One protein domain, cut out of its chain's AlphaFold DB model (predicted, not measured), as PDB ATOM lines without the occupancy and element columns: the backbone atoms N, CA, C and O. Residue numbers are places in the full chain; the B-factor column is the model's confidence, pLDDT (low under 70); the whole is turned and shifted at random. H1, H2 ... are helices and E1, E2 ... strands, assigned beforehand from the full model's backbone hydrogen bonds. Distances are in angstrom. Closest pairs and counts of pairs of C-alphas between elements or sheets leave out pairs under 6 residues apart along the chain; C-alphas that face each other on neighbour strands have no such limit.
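What this domain is: This is residues 428 to 522 of the 742 residues of the protein "Hypothetical protein" of Miscanthus lutarioriparius (UniProt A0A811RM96). A small two-stranded parallel sheet, E1 beside E2, with H4 packed on E2, sits with H2 and H3 toward one end of the domain, and H5 leads away from the sheet to H6, near H1 at the other end. The unnamed stretch 434 to 446 bridges the two ends, from H1 to H2. The printed part has 95 residues, with six named helices and two named strands in the order H1 H2 H3 E1 H4 E2 H5 H6, and its class is mostly helix. It is compact, with a radius of gyration of the C-alphas of 13.8 A, and spans 39 by 30 by 24 A.

How they stand to each other: H1, residues 428 to 433, is near H6, residues 512 to 515, with 5 pairs of C-alphas within 10 A. H2, residues 447 to 450, is close to but not clearly touching H3, residues 458 to 467; the closest C-alphas, of Ala 450 and Leu 460, are 6.4 A apart. Between H2 and H3, residues 451 to 452 make a short antiparallel pairing with residues 455 to 456. E1, residues 473 to 475, and E2, residues 494 to 496, are parallel neighbours at 37 degrees, with N 474 and O 494 2.9 A apart and N 496 and O 474 2.8 A apart, both within hydrogen-bond range. H4, residues 479 to 488, lies between them along the chain, a strand-helix-strand unit, two parallel strands with a helix between, whose crossover is right-handed. The closest C-alphas of H4 and E2, of Lys 482 and Cys 495, are 5.7 A apart. H3 and H4 are only just apart, at 8.4 A. The closest C-alphas of E1 and H5, residues 499 to 510, are those of Ala 475 and Val 501, 6.2 A apart. H5 and H6 meet only through their link. In H1, H3 and H4 every O i to N i+4 pair is within hydrogen-bond range, in H5 6 of 8 are, and H2 and H6 are too short for such a pair.

Where its parts are: H1 begins at C-alpha 428, (146.470, 152.832, 139.081), and is 8.3 A long from first to last C-alpha. H2 is 5.3 A long, H3 14.3 A, E1 6.5 A, H4 14.2 A and E2 7.0 A. H5, the longest helix, runs 17.4 A from C-alpha 499 at (137.783, 174.748, 139.381). H6 is 5.1 A long and ends at C-alpha 515, (138.537, 154.204, 147.728).

The domain as a whole: The two C-alphas farthest apart, of Pro 428 and Asn 454, are 39.8 A apart. The printed part has no cut. The link from H1 to H2, 13 residues, is long. The mean pLDDT of the printed part is 82.4, and it is under 70 at residues 428 to 435, 490 to 491 and 520 to 522.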
ATOM      1  N   PRO A 428     147.201 151.577 138.970       43.91
ATOM      2  CA  PRO A 428     146.470 152.832 139.081       43.91
ATOM      3  C   PRO A 428     146.249 153.225 140.549       43.91
ATOM      4  O   PRO A 428     146.120 154.405 140.831       43.91
ATOM      5  N   ALA A 429     146.305 152.287 141.506       38.78
ATOM      6  CA  ALA A 429     146.309 152.616 142.932       38.78
ATOM      7  C   ALA A 429     147.559 153.404 143.380       38.78
ATOM      8  O   ALA A 429     147.456 154.208 144.300       38.78
ATOM      9  N   THR A 430     148.720 153.217 142.741       45.75
ATOM     10  CA  THR A 430     149.961 153.950 143.049       45.75
ATOM     11  C   THR A 430     149.892 155.394 142.553       45.75
ATOM     12  O   THR A 430     150.199 156.315 143.306       45.75
ATOM     13  N   ASP A 431     149.438 155.602 141.314       45.62
ATOM     14  CA  ASP A 431     149.304 156.943 140.730       45.62
ATOM     15  C   ASP A 431     148.067 157.686 141.278       45.62
ATOM     16  O   ASP A 431     148.145 158.890 141.519       45.62
ATOM     17  N   VAL A 432     146.968 156.986 141.602       47.84
ATOM     18  CA  VAL A 432     145.858 157.565 142.384       47.84
ATOM     19  C   VAL A 432     146.343 157.965 143.774       47.84
ATOM     20  O   VAL A 432     146.118 159.106 144.158       47.84
ATOM     21  N   ALA A 433     147.083 157.118 144.502       47.72
ATOM     22  CA  ALA A 433     147.617 157.479 145.822       47.72
ATOM     23  C   ALA A 433     148.606 158.663 145.792       47.72
ATOM     24  O   ALA A 433     148.762 159.344 146.808       47.72
ATOM     25  N   ALA A 434     149.232 158.952 144.644       56.50
ATOM     26  CA  ALA A 434     150.050 160.149 144.445       56.50
ATOM     27  C   ALA A 434     149.226 161.450 144.310       56.50
ATOM     28  O   ALA A 434     149.782 162.536 144.477       56.50
ATOM     29  N   VAL A 435     147.916 161.359 144.038       65.81
ATOM     30  CA  VAL A 435     146.995 162.503 143.875       65.81
ATOM     31  C   VAL A 435     145.970 162.587 145.015       65.81
ATOM     32  O   VAL A 435     145.747 163.665 145.566       65.81
ATOM     33  N   ALA A 436     145.352 161.465 145.393       76.25
ATOM     34  CA  ALA A 436     144.379 161.356 146.475       76.25
ATOM     35  C   ALA A 436     144.363 159.944 147.091       76.25
ATOM     36  O   ALA A 436     144.204 158.942 146.399       76.25
ATOM     37  N   PHE A 437     144.443 159.867 148.420       82.69
ATOM     38  CA  PHE A 437     144.304 158.626 149.188       82.69
ATOM     39  C   PHE A 437     143.223 158.781 150.265       82.69
ATOM     40  O   PHE A 437     143.004 159.880 150.784       82.69
ATOM     41  N   LEU A 438     142.551 157.685 150.633       86.06
ATOM     42  CA  LEU A 438     141.586 157.719 151.732       86.06
ATOM     43  C   LEU A 438     142.317 157.883 153.072       86.06
ATOM     44  O   LEU A 438     143.134 157.045 153.449       86.06
ATOM     45  N   LYS A 439     141.993 158.950 153.810       86.12
ATOM     46  CA  LYS A 439     142.523 159.203 155.161       86.12
ATOM     47  C   LYS A 439     141.564 158.781 156.276       86.12
ATOM     48  O   LYS A 439     141.999 158.262 157.298       86.12
ATOM     49  N   GLU A 440     140.273 159.043 156.099       87.88
ATOM     50  CA  GLU A 440     139.219 158.797 157.086       87.88
ATOM     51  C   GLU A 440     137.872 158.748 156.344       87.88
ATOM     52  O   GLU A 440     137.620 159.601 155.491       87.88
ATOM     53  N   PHE A 441     137.016 157.768 156.643       88.31
ATOM     54  CA  PHE A 441     135.671 157.638 156.064       88.31
ATOM     55  C   PHE A 441     134.607 157.649 157.165       88.31
ATOM     56  O   PHE A 441     134.846 157.166 158.273       88.31
ATOM     57  N   GLN A 442     133.426 158.204 156.874       86.69
ATOM     58  CA  GLN A 442     132.340 158.274 157.844       86.69
ATOM     59  C   GLN A 442     130.957 158.340 157.185       86.69
ATOM     60  O   GLN A 442     130.551 159.386 156.688       86.69
ATOM     61  N   VAL A 443     130.183 157.262 157.326       87.50
ATOM     62  CA  VAL A 443     128.748 157.233 156.992       87.50
ATOM     63  C   VAL A 443     127.934 158.148 157.925       87.50
ATOM     64  O   VAL A 443     128.195 158.214 159.140       87.50
ATOM     65  N   PHE A 444     126.928 158.810 157.348       86.00
ATOM     66  CA  PHE A 444     125.875 159.597 158.000       86.00
ATOM     67  C   PHE A 444     124.509 159.178 157.438       86.00
ATOM     68  O   PHE A 444     124.430 158.766 156.286       86.00
ATOM     69  N   ASN A 445     123.439 159.305 158.227       85.19
ATOM     70  CA  ASN A 445     122.098 158.863 157.817       85.19
ATOM     71  C   ASN A 445     121.516 159.710 156.672       85.19
ATOM     72  O   ASN A 445     120.719 159.220 155.880       85.19
ATOM     73  N   ASP A 446     121.884 160.990 156.615       86.56
ATOM     74  CA  ASP A 446     121.441 161.949 155.609       86.56
ATOM     75  C   ASP A 446     122.426 163.135 155.534       86.56
ATOM     76  O   ASP A 446     123.286 163.321 156.399       86.56
ATOM     77  N   LYS A 447     122.296 163.964 154.491       86.31
ATOM     78  CA  LYS A 447     123.201 165.103 154.245       86.31
ATOM     79  C   LYS A 447     123.026 166.236 155.276       86.31
ATOM     80  O   LYS A 447     124.016 166.874 155.630       86.31
ATOM     81  N   ALA A 448     121.816 166.463 155.793       88.19
ATOM     82  CA  ALA A 448     121.495 167.569 156.700       88.19
ATOM     83  C   ALA A 448     121.857 167.285 158.171       88.19
ATOM     84  O   ALA A 448     122.205 168.217 158.902       88.19
ATOM     85  N   SER A 449     121.843 166.021 158.613       88.75
ATOM     86  CA  SER A 449     122.392 165.625 159.921       88.75
ATOM     87  C   SER A 449     123.923 165.664 159.968       88.75
ATOM     88  O   SER A 449     124.489 165.778 161.056       88.75
ATOM     89  N   ALA A 450     124.600 165.642 158.813       89.31
ATOM     90  CA  ALA A 450     126.042 165.868 158.706       89.31
ATOM     91  C   ALA A 450     126.410 167.368 158.716       89.31
ATOM     92  O   ALA A 450     127.268 167.789 159.502       89.31
ATOM     93  N   ILE A 451     125.767 168.169 157.854       92.31
ATOM     94  CA  ILE A 451     126.036 169.603 157.661       92.31
ATOM     95  C   ILE A 451     124.766 170.356 157.228       92.31
ATOM     96  O   ILE A 451     124.037 169.910 156.346       92.31
ATOM     97  N   ASN A 452     124.491 171.515 157.830       90.81
ATOM     98  CA  ASN A 452     123.337 172.355 157.488       90.81
ATOM     99  C   ASN A 452     123.611 173.842 157.792       90.81
ATOM    100  O   ASN A 452     124.699 174.199 158.242       90.81
ATOM    101  N   SER A 453     122.626 174.720 157.566       87.44
ATOM    102  CA  SER A 453     122.723 176.173 157.801       87.44
ATOM    103  C   SER A 453     123.186 176.567 159.208       87.44
ATOM    104  O   SER A 453     123.726 177.655 159.389       87.44
ATOM    105  N   ASN A 454     122.974 175.698 160.198       84.56
ATOM    106  CA  ASN A 454     123.265 175.963 161.603       84.56
ATOM    107  C   ASN A 454     124.659 175.448 162.014       84.56
ATOM    108  O   ASN A 454     125.052 175.625 163.166       84.56
ATOM    109  N   GLY A 455     125.400 174.814 161.095       89.00
ATOM    110  CA  GLY A 455     126.789 174.398 161.286       89.00
ATOM    111  C   GLY A 455     127.105 172.961 160.863       89.00
ATOM    112  O   GLY A 455     126.303 172.243 160.260       89.00
ATOM    113  N   VAL A 456     128.319 172.539 161.212       92.19
ATOM    114  CA  VAL A 456     128.832 171.170 161.053       92.19
ATOM    115  C   VAL A 456     128.492 170.332 162.293       92.19
ATOM    116  O   VAL A 456     128.749 170.757 163.420       92.19
ATOM    117  N   CYS A 457     127.961 169.115 162.120       93.31
ATOM    118  CA  CYS A 457     127.619 168.254 163.259       93.31
ATOM    119  C   CYS A 457     128.857 167.809 164.066       93.31
ATOM    120  O   CYS A 457     129.970 167.711 163.547       93.31
ATOM    121  N   SER A 458     128.674 167.454 165.342       90.62
ATOM    122  CA  SER A 458     129.791 167.139 166.252       90.62
ATOM    123  C   SER A 458     130.644 165.927 165.834       90.62
ATOM    124  O   SER A 458     131.812 165.850 166.218       90.62
ATOM    125  N   LYS A 459     130.094 164.996 165.041       92.50
ATOM    126  CA  LYS A 459     130.806 163.827 164.496       92.50
ATOM    127  C   LYS A 459     131.727 164.242 163.340       92.50
ATOM    128  O   LYS A 459     132.935 164.027 163.422       92.50
ATOM    129  N   LEU A 460     131.180 164.935 162.335       92.44
ATOM    130  CA  LEU A 460     131.941 165.496 161.212       92.44
ATOM    131  C   LEU A 460     132.976 166.527 161.695       92.44
ATOM    132  O   LEU A 460     134.112 166.540 161.226       92.44
ATOM    133  N   ALA A 461     132.634 167.327 162.708       91.19
ATOM    134  CA  ALA A 461     133.537 168.326 163.263       91.19
ATOM    135  C   ALA A 461     134.759 167.720 163.977       91.19
ATOM    136  O   ALA A 461     135.845 168.300 163.938       91.19
ATOM    137  N   LYS A 462     134.606 166.543 164.602       90.56
ATOM    138  CA  LYS A 462     135.728 165.768 165.159       90.56
ATOM    139  C   LYS A 462     136.588 165.157 164.052       90.56
ATOM    140  O   LYS A 462     137.805 165.247 164.143       90.56
ATOM    141  N   MET A 463     135.965 164.598 163.011       92.31
ATOM    142  CA  MET A 463     136.646 164.030 161.838       92.31
ATOM    143  C   MET A 463     137.579 165.068 161.187       92.31
ATOM    144  O   MET A 463     138.794 164.897 161.161       92.31
ATOM    145  N   ILE A 464     137.027 166.226 160.801       90.75
ATOM    146  CA  ILE A 464     137.775 167.332 160.180       90.75
ATOM    147  C   ILE A 464     138.945 167.796 161.071       90.75
ATOM    148  O   ILE A 464     140.059 167.970 160.578       90.75
ATOM    149  N   LYS A 465     138.731 167.937 162.389       87.75
ATOM    150  CA  LYS A 465     139.784 168.345 163.343       87.75
ATOM    151  C   LYS A 465     140.888 167.302 163.567       87.75
ATOM    152  O   LYS A 465     141.982 167.694 163.955       87.75
ATOM    153  N   ARG A 466     140.627 166.006 163.361       88.62
ATOM    154  CA  ARG A 466     141.663 164.952 163.404       88.62
ATOM    155  C   ARG A 466     142.433 164.860 162.089       88.62
ATOM    156  O   ARG A 466     143.637 164.612 162.093       88.62
ATOM    157  N   SER A 467     141.737 165.048 160.971       86.19
ATOM    158  CA  SER A 467     142.296 164.833 159.638       86.19
ATOM    159  C   SER A 467     143.066 166.025 159.054       86.19
ATOM    160  O   SER A 467     143.817 165.816 158.100       86.19
ATOM    161  N   LEU A 468     142.979 167.230 159.627       87.88
ATOM    162  CA  LEU A 468     143.739 168.410 159.182       87.88
ATOM    163  C   LEU A 468     144.847 168.810 160.165       87.88
ATOM    164  O   LEU A 468     144.636 168.861 161.374       87.88
ATOM    165  N   TRP A 469     146.025 169.135 159.633       82.38
ATOM    166  CA  TRP A 469     147.146 169.721 160.378       82.38
ATOM    167  C   TRP A 469     147.166 171.257 160.226       82.38
ATOM    168  O   TRP A 469     146.629 171.776 159.242       82.38
ATOM    169  N   PRO A 470     147.788 172.013 161.154       79.62
ATOM    170  CA  PRO A 470     147.894 173.470 161.047       79.62
ATOM    171  C   PRO A 470     148.479 173.925 159.702       79.62
ATOM    172  O   PRO A 470     149.469 173.373 159.228       79.62
ATOM    173  N   GLY A 471     147.854 174.927 159.079       78.50
ATOM    174  CA  GLY A 471     148.240 175.442 157.758       78.50
ATOM    175  C   GLY A 471     147.702 174.650 156.556       78.50
ATOM    176  O   GLY A 471     147.735 175.169 155.441       78.50
ATOM    177  N   GLN A 472     147.155 173.443 156.746       89.19
ATOM    178  CA  GLN A 472     146.457 172.731 155.669       89.19
ATOM    179  C   GLN A 472     145.106 173.386 155.350       89.19
ATOM    180  O   GLN A 472     144.462 173.989 156.211       89.19
ATOM    181  N   ARG A 473     144.659 173.246 154.097       90.75
ATOM    182  CA  ARG A 473     143.365 173.755 153.621       90.75
ATOM    183  C   ARG A 473     142.481 172.593 153.180       90.75
ATOM    184  O   ARG A 473     142.956 171.684 152.505       90.75
ATOM    185  N   LEU A 474     141.204 172.630 153.543       93.12
ATOM    186  CA  LEU A 474     140.235 171.592 153.203       93.12
ATOM    187  C   LEU A 474     139.650 171.847 151.809       93.12
ATOM    188  O   LEU A 474     139.018 172.878 151.594       93.12
ATOM    189  N   ALA A 475     139.828 170.927 150.865       93.75
ATOM    190  CA  ALA A 475     139.079 170.956 149.609       93.75
ATOM    191  C   ALA A 475     137.606 170.600 149.875       93.75
ATOM    192  O   ALA A 475     137.326 169.633 150.583       93.75
ATOM    193  N   VAL A 476     136.662 171.367 149.322       92.12
ATOM    194  CA  VAL A 476     135.218 171.159 149.535       92.12
ATOM    195  C   VAL A 476     134.477 171.217 148.200       92.12
ATOM    196  O   VAL A 476     134.657 172.161 147.443       92.12
ATOM    197  N   GLY A 477     133.596 170.251 147.920       88.44
ATOM    198  CA  GLY A 477     132.835 170.179 146.660       88.44
ATOM    199  C   GLY A 477     131.669 171.171 146.506       88.44
ATOM    200  O   GLY A 477     130.989 171.149 145.486       88.44
ATOM    201  N   LYS A 478     131.407 172.037 147.496       90.00
ATOM    202  CA  LYS A 478     130.363 173.079 147.452       90.00
ATOM    203  C   LYS A 478     130.795 174.358 148.173       90.00
ATOM    204  O   LYS A 478     131.308 174.297 149.290       90.00
ATOM    205  N   CYS A 479     130.472 175.512 147.586       90.44
ATOM    206  CA  CYS A 479     130.703 176.828 148.193       90.44
ATOM    207  C   CYS A 479     129.896 177.017 149.497       90.44
ATOM    208  O   CYS A 479     130.433 177.478 150.500       90.44
ATOM    209  N   GLU A 480     128.639 176.553 149.522       91.88
ATOM    210  CA  GLU A 480     127.780 176.514 150.719       91.88
ATOM    211  C   GLU A 480     128.482 175.825 151.898       91.88
ATOM    212  O   GLU A 480     128.591 176.381 152.990       91.88
ATOM    213  N   TYR A 481     129.002 174.617 151.656       92.62
ATOM    214  CA  TYR A 481     129.662 173.807 152.674       92.62
ATOM    215  C   TYR A 481     130.965 174.457 153.136       92.62
ATOM    216  O   TYR A 481     131.229 174.453 154.334       92.62
ATOM    217  N   LYS A 482     131.739 175.076 152.230       92.94
ATOM    218  CA  LYS A 482     132.899 175.901 152.601       92.94
ATOM    219  C   LYS A 482     132.494 176.978 153.617       92.94
ATOM    220  O   LYS A 482     133.093 177.039 154.685       92.94
ATOM    221  N   ASN A 483     131.465 177.772 153.319       92.06
ATOM    222  CA  ASN A 483     131.046 178.878 154.182       92.06
ATOM    223  C   ASN A 483     130.564 178.375 155.557       92.06
ATOM    224  O   ASN A 483     130.936 178.933 156.588       92.06
ATOM    225  N   ILE A 484     129.789 177.283 155.581       93.12
ATOM    226  CA  ILE A 484     129.308 176.639 156.816       93.12
ATOM    227  C   ILE A 484     130.475 176.075 157.646       93.12
ATOM    228  O   ILE A 484     130.483 176.213 158.870       93.12
ATOM    229  N   ILE A 485     131.467 175.454 157.001       92.25
ATOM    230  CA  ILE A 485     132.664 174.903 157.649       92.25
ATOM    231  C   ILE A 485     133.514 176.032 158.239       92.25
ATOM    232  O   ILE A 485     133.774 176.015 159.440       92.25
ATOM    233  N   GLU A 486     133.902 177.034 157.445       91.81
ATOM    234  CA  GLU A 486     134.741 178.149 157.912       91.81
ATOM    235  C   GLU A 486     134.068 178.917 159.069       91.81
ATOM    236  O   GLU A 486     134.730 179.232 160.056       91.81
ATOM    237  N   ALA A 487     132.742 179.110 159.030       90.44
ATOM    238  CA  ALA A 487     131.982 179.696 160.140       90.44
ATOM    239  C   ALA A 487     131.890 178.786 161.387       90.44
ATOM    240  O   ALA A 487     131.896 179.280 162.515       90.44
ATOM    241  N   SER A 488     131.831 177.460 161.213       88.00
ATOM    242  CA  SER A 488     131.779 176.491 162.327       88.00
ATOM    243  C   SER A 488     133.116 176.346 163.068       88.00
ATOM    244  O   SER A 488     133.146 175.872 164.206       88.00
ATOM    245  N   PHE A 489     134.233 176.734 162.445       85.38
ATOM    246  CA  PHE A 489     135.580 176.558 162.985       85.38
ATOM    247  C   PHE A 489     136.293 177.888 163.241       85.38
ATOM    248  O   PHE A 489     137.279 178.225 162.587       85.38
ATOM    249  N   VAL A 490     135.873 178.566 164.316       68.88
ATOM    250  CA  VAL A 490     136.509 179.774 164.895       68.88
ATOM    251  C   VAL A 490     138.042 179.654 165.029       68.88
ATOM    252  O   VAL A 490     138.754 180.651 164.995       68.88
ATOM    253  N   SER A 491     138.573 178.432 165.149       63.44
ATOM    254  CA  SER A 491     140.004 178.120 165.256       63.44
ATOM    255  C   SER A 491     140.730 177.909 163.910       63.44
ATOM    256  O   SER A 491     141.620 177.064 163.839       63.44
ATOM    257  N   GLY A 492     140.357 178.630 162.846       74.12
ATOM    258  CA  GLY A 492     141.208 178.810 161.656       74.12
ATOM    259  C   GLY A 492     141.298 177.639 160.667       74.12
ATOM    260  O   GLY A 492     142.372 177.391 160.122       74.12
ATOM    261  N   ILE A 493     140.199 176.923 160.405       86.19
ATOM    262  CA  ILE A 493     140.151 175.987 159.266       86.19
ATOM    263  C   ILE A 493     139.810 176.769 157.996       86.19
ATOM    264  O   ILE A 493     138.761 177.401 157.929       86.19
ATOM    265  N   HIS A 494     140.679 176.701 156.985       90.00
ATOM    266  CA  HIS A 494     140.477 177.360 155.692       90.00
ATOM    267  C   HIS A 494     140.071 176.360 154.610       90.00
ATOM    268  O   HIS A 494     140.686 175.303 154.472       90.00
ATOM    269  N   CYS A 495     139.093 176.725 153.784       93.06
ATOM    270  CA  CYS A 495     138.553 175.882 152.725       93.06
ATOM    271  C   CYS A 495     138.928 176.376 151.320       93.06
ATOM    272  O   CYS A 495     138.903 177.576 151.008       93.06
ATOM    273  N   LEU A 496     139.229 175.419 150.443       94.12
ATOM    274  CA  LEU A 496     139.422 175.606 149.011       94.12
ATOM    275  C   LEU A 496     138.153 175.192 148.259       94.12
ATOM    276  O   LEU A 496     137.628 174.096 148.448       94.12
ATOM    277  N   PHE A 497     137.697 176.093 147.394       93.06
ATOM    278  CA  PHE A 497     136.628 175.896 146.422       93.06
ATOM    279  C   PHE A 497     137.025 176.703 145.179       93.06
ATOM    280  O   PHE A 497     137.083 177.931 145.242       93.06
ATOM    281  N   ASN A 498     137.403 176.010 144.108       90.38
ATOM    282  CA  ASN A 498     137.806 176.544 142.805       90.38
ATOM    283  C   ASN A 498     137.677 175.424 141.751       90.38
ATOM    284  O   ASN A 498     137.371 174.287 142.106       90.38
ATOM    285  N   GLU A 499     137.933 175.722 140.477       87.31
ATOM    286  CA  GLU A 499     137.783 174.748 139.381       87.31
ATOM    287  C   GLU A 499     138.625 173.480 139.583       87.31
ATOM    288  O   GLU A 499     138.096 172.380 139.473       87.31
ATOM    289  N   ALA A 500     139.888 173.610 140.001       88.69
ATOM    290  CA  ALA A 500     140.746 172.458 140.292       88.69
ATOM    291  C   ALA A 500     140.185 171.556 141.414       88.69
ATOM    292  O   ALA A 500     140.273 170.333 141.329       88.69
ATOM    293  N   VAL A 501     139.562 172.135 142.450       89.50
ATOM    294  CA  VAL A 501     138.842 171.356 143.472       89.50
ATOM    295  C   VAL A 501     137.597 170.686 142.889       89.50
ATOM    296  O   VAL A 501     137.306 169.561 143.281       89.50
ATOM    297  N   LEU A 502     136.874 171.317 141.960       87.50
ATOM    298  CA  LEU A 502     135.710 170.701 141.312       87.50
ATOM    299  C   LEU A 502     136.107 169.521 140.410       87.50
ATOM    300  O   LEU A 502     135.466 168.477 140.495       87.50
ATOM    301  N   GLU A 503     137.188 169.637 139.635       86.81
ATOM    302  CA  GLU A 503     137.747 168.538 138.828       86.81
ATOM    303  C   GLU A 503     138.178 167.350 139.715       86.81
ATOM    304  O   GLU A 503     137.807 166.205 139.453       86.81
ATOM    305  N   VAL A 504     138.884 167.609 140.827       86.31
ATOM    306  CA  VAL A 504     139.264 166.563 141.799       86.31
ATOM    307  C   VAL A 504     138.031 165.940 142.464       86.31
ATOM    308  O   VAL A 504     137.942 164.720 142.577       86.31
ATOM    309  N   MET A 505     137.052 166.751 142.874       86.38
ATOM    310  CA  MET A 505     135.806 166.267 143.483       86.38
ATOM    311  C   MET A 505     134.954 165.465 142.496       86.38
ATOM    312  O   MET A 505     134.238 164.568 142.928       86.38
ATOM    313  N   TRP A 506     135.038 165.743 141.192       84.50
ATOM    314  CA  TRP A 506     134.434 164.925 140.142       84.50
ATOM    315  C   TRP A 506     135.141 163.570 140.018       84.50
ATOM    316  O   TRP A 506     134.486 162.532 140.103       84.50
ATOM    317  N   GLY A 507     136.478 163.559 139.921       80.94
ATOM    318  CA  GLY A 507     137.261 162.320 139.832       80.94
ATOM    319  C   GLY A 507     137.065 161.401 141.042       80.94
ATOM    320  O   GLY A 507     136.924 160.188 140.894       80.94
ATOM    321  N   LEU A 508     136.947 161.981 142.241       82.44
ATOM    322  CA  LEU A 508     136.652 161.243 143.473       82.44
ATOM    323  C   LEU A 508     135.281 160.541 143.470       82.44
ATOM    324  O   LEU A 508     135.148 159.538 144.165       82.44
ATOM    325  N   LYS A 509     134.287 160.996 142.684       79.31
ATOM    326  CA  LYS A 509     133.005 160.273 142.527       79.31
ATOM    327  C   LYS A 509     133.210 158.954 141.785       79.31
ATOM    328  O   LYS A 509     132.758 157.916 142.252       79.31
ATOM    329  N   TYR A 510     133.935 158.977 140.667       76.31
ATOM    330  CA  TYR A 510     134.232 157.771 139.882       76.31
ATOM    331  C   TYR A 510     135.172 156.816 140.632       76.31
ATOM    332  O   TYR A 510     135.011 155.600 140.565       76.31
ATOM    333  N   LEU A 511     136.106 157.355 141.421       76.25
ATOM    334  CA  LEU A 511     137.001 156.564 142.270       76.25
ATOM    335  C   LEU A 511     136.357 156.072 143.580       76.25
ATOM    336  O   LEU A 511     137.011 155.324 144.308       76.25
ATOM    337  N   ILE A 512     135.107 156.436 143.909       78.56
ATOM    338  CA  ILE A 512     134.540 156.143 145.239       78.56
ATOM    339  C   ILE A 512     134.478 154.640 145.529       78.56
ATOM    340  O   ILE A 512     134.890 154.228 146.605       78.56
ATOM    341  N   LYS A 513     134.121 153.810 144.539       74.25
ATOM    342  CA  LYS A 513     134.070 152.338 144.663       74.25
ATOM    343  C   LYS A 513     135.455 151.674 144.764       74.25
ATOM    344  O   LYS A 513     135.550 150.498 145.099       74.25
ATOM    345  N   VAL A 514     136.531 152.413 144.476       73.88
ATOM    346  CA  VAL A 514     137.929 151.971 144.650       73.88
ATOM    347  C   VAL A 514     138.476 152.420 146.007       73.88
ATOM    348  O   VAL A 514     139.218 151.682 146.650       73.88
ATOM    349  N   LEU A 515     138.108 153.625 146.451       77.94
ATOM    350  CA  LEU A 515     138.537 154.204 147.728       77.94
ATOM    351  C   LEU A 515     137.730 153.669 148.923       77.94
ATOM    352  O   LEU A 515     138.281 153.536 150.012       77.94
ATOM    353  N   VAL A 516     136.445 153.367 148.722       81.81
ATOM    354  CA  VAL A 516     135.490 152.865 149.720       81.81
ATOM    355  C   VAL A 516     134.649 151.744 149.077       81.81
ATOM    356  O   VAL A 516     133.566 152.008 148.556       81.81
ATOM    357  N   PRO A 517     135.130 150.485 149.071       72.94
ATOM    358  CA  PRO A 517     134.452 149.384 148.374       72.94
ATOM    359  C   PRO A 517     133.051 149.037 148.904       72.94
ATOM    360  O   PRO A 517     132.246 148.494 148.155       72.94
ATOM    361  N   ASP A 518     132.760 149.366 150.167       74.44
ATOM    362  CA  ASP A 518     131.463 149.122 150.816       74.44
ATOM    363  C   ASP A 518     130.385 150.178 150.460       74.44
ATOM    364  O   ASP A 518     129.249 150.079 150.920       74.44
ATOM    365  N   GLU A 519     130.726 151.217 149.684       74.44
ATOM    366  CA  GLU A 519     129.827 152.335 149.366       74.44
ATOM    367  C   GLU A 519     129.088 152.100 148.032       74.44
ATOM    368  O   GLU A 519     129.621 152.324 146.941       74.44
ATOM    369  N   GLU A 520     127.812 151.711 148.107       63.91
ATOM    370  CA  GLU A 520     126.934 151.458 146.947       63.91
ATOM    371  C   GLU A 520     126.450 152.739 146.223       63.91
ATOM    372  O   GLU A 520     125.383 152.753 145.613       63.91
ATOM    373  N   VAL A 521     127.214 153.836 146.254       65.50
ATOM    374  CA  VAL A 521     126.842 155.082 145.563       65.50
ATOM    375  C   VAL A 521     126.841 154.873 144.046       65.50
ATOM    376  O   VAL A 521     127.877 154.674 143.404       65.50
ATOM    377  N   GLU A 522     125.648 154.938 143.464       60.44
ATOM    378  CA  GLU A 522     125.438 155.123 142.032       60.44
ATOM    379  C   GLU A 522     125.556 156.610 141.674       60.44
ATOM    380  O   GLU A 522     125.159 157.488 142.447       60.44
TER     381      GLU A 522